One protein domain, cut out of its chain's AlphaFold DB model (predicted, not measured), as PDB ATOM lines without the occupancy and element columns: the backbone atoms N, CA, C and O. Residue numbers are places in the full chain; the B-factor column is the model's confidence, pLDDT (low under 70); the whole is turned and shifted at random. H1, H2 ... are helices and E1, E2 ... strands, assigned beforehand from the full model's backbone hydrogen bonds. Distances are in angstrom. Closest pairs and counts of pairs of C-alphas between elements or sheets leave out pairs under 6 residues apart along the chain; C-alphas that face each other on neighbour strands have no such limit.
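What this domain is: This is residues 622 to 670 of the 1114 residues of the protein "CRISPR/Cas system-associated protein Cas3" of Corynebacterium casei UCMA 3821 (UniProt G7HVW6). A small strand hairpin, E1 and E2, has the first half of helix H2 near it, at residues 638 to 643; H2 then leads away from it, and H1 makes a loose corner with the beginning of H2. The 49 printed residues run H1, H2, E1, E2; the two-stranded sheet, order E1 - E2, is antiparallel and the class mixed. The whole is compact, radius of gyration of the C-alphas 11.0 A, spanning 30 by 22 by 14 A.

Where its parts are: E1 is residues 659 to 662 and E2 665 to 668, ending at C-alpha 668 (-44.471, -26.655, 5.034). H2, residues 638 to 649, is 16.5 A long; H1, residues 625 to 633, 12.4 A, begins at C-alpha 625 (-27.006, -21.718, -2.618).

How they stand to each other: In the hairpin, N 667 and O 660 are 2.8 A apart, within hydrogen-bond range. The closest C-alphas of H2 and E1, Leu 639 and Ile 661, are 6.4 A apart. H1 and H2 only just touch, with 3 pairs of C-alphas within 8 A, only at the corner, through residue 638 of H2 alone; the closest C-alphas, Leu 631 and Leu 638, are 6.3 A apart. H1 is apart from E1 and E2. In H1 and H2 every O i to N i+4 pair is within hydrogen-bond range.

The domain as a whole: The C-alphas farthest apart, Glu 633 and Glu 652, are 31.6 A apart. The printed part has no cut and no long link. Residues 651 to 658 and 669 to 670 have pLDDT under 70.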
ATOM      1  N   LEU A 622     -33.228 -18.969   1.273       88.00
ATOM      2  CA  LEU A 622     -33.070 -18.421   2.616       88.00
ATOM      3  C   LEU A 622     -31.599 -18.298   3.020       88.00
ATOM      4  O   LEU A 622     -31.174 -17.237   3.471       88.00
ATOM      5  N   LEU A 623     -30.844 -19.388   2.864       87.25
ATOM      6  CA  LEU A 623     -29.481 -19.541   3.384       87.25
ATOM      7  C   LEU A 623     -28.395 -19.193   2.358       87.25
ATOM      8  O   LEU A 623     -27.224 -19.069   2.716       87.25
ATOM      9  N   GLY A 624     -28.763 -19.060   1.083       87.38
ATOM     10  CA  GLY A 624     -27.835 -19.003  -0.038       87.38
ATOM     11  C   GLY A 624     -27.483 -20.395  -0.574       87.38
ATOM     12  O   GLY A 624     -27.381 -21.380   0.166       87.38
ATOM     13  N   GLN A 625     -27.271 -20.471  -1.889       84.69
ATOM     14  CA  GLN A 625     -27.006 -21.718  -2.618       84.69
ATOM     15  C   GLN A 625     -25.766 -22.456  -2.087       84.69
ATOM     16  O   GLN A 625     -25.849 -23.633  -1.745       84.69
ATOM     17  N   ASN A 626     -24.642 -21.746  -1.945       86.31
ATOM     18  CA  ASN A 626     -23.375 -22.336  -1.503       86.31
ATOM     19  C   ASN A 626     -23.458 -22.869  -0.068       86.31
ATOM     20  O   ASN A 626     -23.051 -23.995   0.182       86.31
ATOM     21  N   ARG A 627     -24.049 -22.094   0.852       87.06
ATOM     22  CA  ARG A 627     -24.217 -22.492   2.256       87.06
ATOM     23  C   ARG A 627     -25.130 -23.711   2.386       87.06
ATOM     24  O   ARG A 627     -24.858 -24.596   3.180       87.06
ATOM     25  N   THR A 628     -26.196 -23.781   1.589       84.75
ATOM     26  CA  THR A 628     -27.115 -24.932   1.596       84.75
ATOM     27  C   THR A 628     -26.423 -26.208   1.124       84.75
ATOM     28  O   THR A 628     -26.587 -27.253   1.745       84.75
ATOM     29  N   LEU A 629     -25.639 -26.125   0.043       84.19
ATOM     30  CA  LEU A 629     -24.866 -27.263  -0.458       84.19
ATOM     31  C   LEU A 629     -23.792 -27.694   0.544       84.19
ATOM     32  O   LEU A 629     -23.700 -28.879   0.836       84.19
ATOM     33  N   GLU A 630     -23.062 -26.746   1.133       87.25
ATOM     34  CA  GLU A 630     -22.059 -27.019   2.169       87.25
ATOM     35  C   GLU A 630     -22.671 -27.734   3.385       87.25
ATOM     36  O   GLU A 630     -22.140 -28.742   3.841       87.25
ATOM     37  N   LEU A 631     -23.828 -27.275   3.880       85.75
ATOM     38  CA  LEU A 631     -24.528 -27.919   4.999       85.75
ATOM     39  C   LEU A 631     -24.971 -29.354   4.671       85.75
ATOM     40  O   LEU A 631     -24.886 -30.226   5.534       85.75
ATOM     41  N   LEU A 632     -25.420 -29.602   3.436       79.69
ATOM     42  CA  LEU A 632     -25.808 -30.936   2.971       79.69
ATOM     43  C   LEU A 632     -24.601 -31.864   2.799       79.69
ATOM     44  O   LEU A 632     -24.675 -33.027   3.188       79.69
ATOM     45  N   GLU A 633     -23.498 -31.361   2.241       82.44
ATOM     46  CA  GLU A 633     -22.245 -32.111   2.073       82.44
ATOM     47  C   GLU A 633     -21.611 -32.483   3.418       82.44
ATOM     48  O   GLU A 633     -21.025 -33.556   3.552       82.44
ATOM     49  N   LEU A 634     -21.748 -31.614   4.421       83.62
ATOM     50  CA  LEU A 634     -21.253 -31.833   5.780       83.62
ATOM     51  C   LEU A 634     -22.236 -32.611   6.676       83.62
ATOM     52  O   LEU A 634     -21.969 -32.738   7.871       83.62
ATOM     53  N   GLU A 635     -23.359 -33.101   6.128       78.50
ATOM     54  CA  GLU A 635     -24.440 -33.802   6.849       78.50
ATOM     55  C   GLU A 635     -24.930 -33.056   8.111       78.50
ATOM     56  O   GLU A 635     -25.327 -33.660   9.110       78.50
ATOM     57  N   GLN A 636     -24.894 -31.721   8.087       78.06
ATOM     58  CA  GLN A 636     -25.368 -30.897   9.197       78.06
ATOM     59  C   GLN A 636     -26.893 -30.777   9.187       78.06
ATOM     60  O   GLN A 636     -27.541 -30.901   8.146       78.06
ATOM     61  N   ASP A 637     -27.479 -30.495  10.355       82.12
ATOM     62  CA  ASP A 637     -28.924 -30.317  10.481       82.12
ATOM     63  C   ASP A 637     -29.372 -29.008   9.806       82.12
ATOM     64  O   ASP A 637     -29.399 -27.922  10.401       82.12
ATOM     65  N   LEU A 638     -29.697 -29.125   8.517       81.12
ATOM     66  CA  LEU A 638     -30.200 -28.040   7.683       81.12
ATOM     67  C   LEU A 638     -31.503 -27.456   8.253       81.12
ATOM     68  O   LEU A 638     -31.747 -26.260   8.101       81.12
ATOM     69  N   LEU A 639     -32.324 -28.262   8.939       80.50
ATOM     70  CA  LEU A 639     -33.619 -27.830   9.466       80.50
ATOM     71  C   LEU A 639     -33.434 -26.866  10.631       80.50
ATOM     72  O   LEU A 639     -34.139 -25.860  10.696       80.50
ATOM     73  N   GLU A 640     -32.461 -27.113  11.501       83.44
ATOM     74  CA  GLU A 640     -32.135 -26.182  12.584       83.44
ATOM     75  C   GLU A 640     -31.604 -24.846  12.052       83.44
ATOM     76  O   GLU A 640     -32.030 -23.786  12.510       83.44
ATOM     77  N   HIS A 641     -30.769 -24.864  11.011       86.69
ATOM     78  CA  HIS A 641     -30.272 -23.634  10.380       86.69
ATOM     79  C   HIS A 641     -31.396 -22.826   9.722       86.69
ATOM     80  O   HIS A 641     -31.473 -21.609   9.895       86.69
ATOM     81  N   VAL A 642     -32.299 -23.505   9.009       84.44
ATOM     82  CA  VAL A 642     -33.491 -22.888   8.413       84.44
ATOM     83  C   VAL A 642     -34.394 -22.292   9.495       84.44
ATOM     84  O   VAL A 642     -34.845 -21.160   9.343       84.44
ATOM     85  N   LYS A 643     -34.648 -23.009  10.598       82.25
ATOM     86  CA  LYS A 643     -35.480 -22.512  11.708       82.25
ATOM     87  C   LYS A 643     -34.895 -21.261  12.358       82.25
ATOM     88  O   LYS A 643     -35.655 -20.345  12.664       82.25
ATOM     89  N   VAL A 644     -33.580 -21.223  12.585       84.62
ATOM     90  CA  VAL A 644     -32.899 -20.053  13.165       84.62
ATOM     91  C   VAL A 644     -33.056 -18.843  12.246       84.62
ATOM     92  O   VAL A 644     -33.567 -17.813  12.679       84.62
ATOM     93  N   GLU A 645     -32.717 -18.990  10.966       85.94
ATOM     94  CA  GLU A 645     -32.768 -17.885  10.004       85.94
ATOM     95  C   GLU A 645     -34.216 -17.416   9.731       85.94
ATOM     96  O   GLU A 645     -34.475 -16.222   9.587       85.94
ATOM     97  N   LEU A 646     -35.195 -18.334   9.718       82.06
ATOM     98  CA  LEU A 646     -36.618 -17.984   9.604       82.06
ATOM     99  C   LEU A 646     -37.122 -17.198  10.816       82.06
ATOM    100  O   LEU A 646     -37.852 -16.225  10.629       82.06
ATOM    101  N   LYS A 647     -36.733 -17.590  12.038       77.62
ATOM    102  CA  LYS A 647     -37.103 -16.866  13.267       77.62
ATOM    103  C   LYS A 647     -36.539 -15.449  13.290       77.62
ATOM    104  O   LYS A 647     -37.197 -14.551  13.806       77.62
ATOM    105  N   GLU A 648     -35.350 -15.243  12.728       78.25
ATOM    106  CA  GLU A 648     -34.758 -13.908  12.597       78.25
ATOM    107  C   GLU A 648     -35.452 -13.058  11.524       78.25
ATOM    108  O   GLU A 648     -35.649 -11.861  11.730       78.25
ATOM    109  N   LYS A 649     -35.854 -13.656  10.392       73.88
ATOM    110  CA  LYS A 649     -36.490 -12.922   9.283       73.88
ATOM    111  C   LYS A 649     -37.988 -12.665   9.456       73.88
ATOM    112  O   LYS A 649     -38.482 -11.693   8.889       73.88
ATOM    113  N   ILE A 650     -38.726 -13.519  10.170       71.19
ATOM    114  CA  ILE A 650     -40.191 -13.424  10.287       71.19
ATOM    115  C   ILE A 650     -40.611 -13.658  11.743       71.19
ATOM    116  O   ILE A 650     -40.808 -14.787  12.187       71.19
ATOM    117  N   SER A 651     -40.775 -12.566  12.487       57.50
ATOM    118  CA  SER A 651     -41.017 -12.574  13.936       57.50
ATOM    119  C   SER A 651     -42.426 -13.014  14.372       57.50
ATOM    120  O   SER A 651     -42.634 -13.248  15.557       57.50
ATOM    121  N   GLU A 652     -43.391 -13.115  13.449       55.66
ATOM    122  CA  GLU A 652     -44.821 -13.354  13.743       55.66
ATOM    123  C   GLU A 652     -45.321 -14.779  13.418       55.66
ATOM    124  O   GLU A 652     -46.505 -15.070  13.575       55.66
ATOM    125  N   LEU A 653     -44.456 -15.689  12.956       56.19
ATOM    126  CA  LEU A 653     -44.866 -17.045  12.568       56.19
ATOM    127  C   LEU A 653     -44.806 -18.031  13.757       56.19
ATOM    128  O   LEU A 653     -43.721 -18.400  14.209       56.19
ATOM    129  N   GLU A 654     -45.962 -18.527  14.220       51.44
ATOM    130  CA  GLU A 654     -46.061 -19.670  15.149       51.44
ATOM    131  C   GLU A 654     -45.664 -20.986  14.438       51.44
ATOM    132  O   GLU A 654     -46.494 -21.730  13.919       51.44
ATOM    133  N   LEU A 655     -44.359 -21.267  14.368       57.03
ATOM    134  CA  LEU A 655     -43.765 -22.418  13.667       57.03
ATOM    135  C   LEU A 655     -43.554 -23.631  14.579       57.03
ATOM    136  O   LEU A 655     -42.441 -24.148  14.654       57.03
ATOM    137  N   ASP A 656     -44.582 -24.094  15.285       50.47
ATOM    138  CA  ASP A 656     -44.328 -25.067  16.354       50.47
ATOM    139  C   ASP A 656     -44.529 -26.545  16.011       50.47
ATOM    140  O   ASP A 656     -44.333 -27.331  16.918       50.47
ATOM    141  N   ASN A 657     -44.827 -26.971  14.763       48.97
ATOM    142  CA  ASN A 657     -44.688 -28.397  14.338       48.97
ATOM    143  C   ASN A 657     -44.859 -28.715  12.823       48.97
ATOM    144  O   ASN A 657     -45.097 -29.865  12.460       48.97
ATOM    145  N   SER A 658     -44.756 -27.747  11.901       64.06
ATOM    146  CA  SER A 658     -45.181 -27.937  10.493       64.06
ATOM    147  C   SER A 658     -44.069 -27.902   9.434       64.06
ATOM    148  O   SER A 658     -44.381 -27.815   8.245       64.06
ATOM    149  N   LEU A 659     -42.789 -27.933   9.835       72.12
ATOM    150  CA  LEU A 659     -41.644 -27.907   8.914       72.12
ATOM    151  C   LEU A 659     -40.931 -29.259   8.856       72.12
ATOM    152  O   LEU A 659     -40.575 -29.821   9.891       72.12
ATOM    153  N   SER A 660     -40.653 -29.745   7.648       75.69
ATOM    154  CA  SER A 660     -39.760 -30.891   7.429       75.69
ATOM    155  C   SER A 660     -38.802 -30.631   6.267       75.69
ATOM    156  O   SER A 660     -39.007 -29.701   5.490       75.69
ATOM    157  N   ILE A 661     -37.726 -31.413   6.163       73.94
ATOM    158  CA  ILE A 661     -36.746 -31.293   5.080       73.94
ATOM    159  C   ILE A 661     -36.707 -32.569   4.250       73.94
ATOM    160  O   ILE A 661     -36.727 -33.678   4.780       73.94
ATOM    161  N   SER A 662     -36.594 -32.391   2.937       72.81
ATOM    162  CA  SER A 662     -36.282 -33.449   1.983       72.81
ATOM    163  C   SER A 662     -35.134 -32.988   1.086       72.81
ATOM    164  O   SER A 662     -35.339 -32.252   0.117       72.81
ATOM    165  N   GLY A 663     -33.906 -33.398   1.413       79.12
ATOM    166  CA  GLY A 663     -32.699 -32.905   0.744       79.12
ATOM    167  C   GLY A 663     -32.510 -31.404   0.982       79.12
ATOM    168  O   GLY A 663     -32.449 -30.968   2.122       79.12
ATOM    169  N   ARG A 664     -32.451 -30.604  -0.088       82.62
ATOM    170  CA  ARG A 664     -32.357 -29.129  -0.016       82.62
ATOM    171  C   ARG A 664     -33.703 -28.407   0.137       82.62
ATOM    172  O   ARG A 664     -33.729 -27.184   0.224       82.62
ATOM    173  N   PHE A 665     -34.816 -29.139   0.097       82.62
ATOM    174  CA  PHE A 665     -36.156 -28.557   0.098       82.62
ATOM    175  C   PHE A 665     -36.744 -28.533   1.502       82.62
ATOM    176  O   PHE A 665     -36.662 -29.522   2.233       82.62
ATOM    177  N   VAL A 666     -37.381 -27.419   1.842       82.44
ATOM    178  CA  VAL A 666     -38.121 -27.221   3.087       82.44
ATOM    179  C   VAL A 666     -39.603 -27.368   2.780       82.44
ATOM    180  O   VAL A 666     -40.160 -26.614   1.981       82.44
ATOM    181  N   ALA A 667     -40.232 -28.357   3.400       79.00
ATOM    182  CA  ALA A 667     -41.658 -28.605   3.331       79.00
ATOM    183  C   ALA A 667     -42.380 -27.854   4.449       79.00
ATOM    184  O   ALA A 667     -41.935 -27.855   5.597       79.00
ATOM    185  N   VAL A 668     -43.530 -27.287   4.114       74.75
ATOM    186  CA  VAL A 668     -44.471 -26.655   5.034       74.75
ATOM    187  C   VAL A 668     -45.786 -27.419   4.903       74.75
ATOM    188  O   VAL A 668     -46.283 -27.581   3.788       74.75
ATOM    189  N   GLY A 669     -46.359 -27.934   5.991       63.41
ATOM    190  CA  GLY A 669     -47.672 -28.586   5.920       63.41
ATOM    191  C   GLY A 669     -48.183 -29.203   7.223       63.41
ATOM    192  O   GLY A 669     -47.425 -29.424   8.166       63.41
ATOM    193  N   ARG A 670     -49.489 -29.514   7.244       50.62
ATOM    194  CA  ARG A 670     -50.090 -30.557   8.101       50.62
ATOM    195  C   ARG A 670     -49.892 -31.919   7.415       50.62
ATOM    196  O   ARG A 670     -49.939 -31.980   6.188       50.62
TER     197      ARG A 670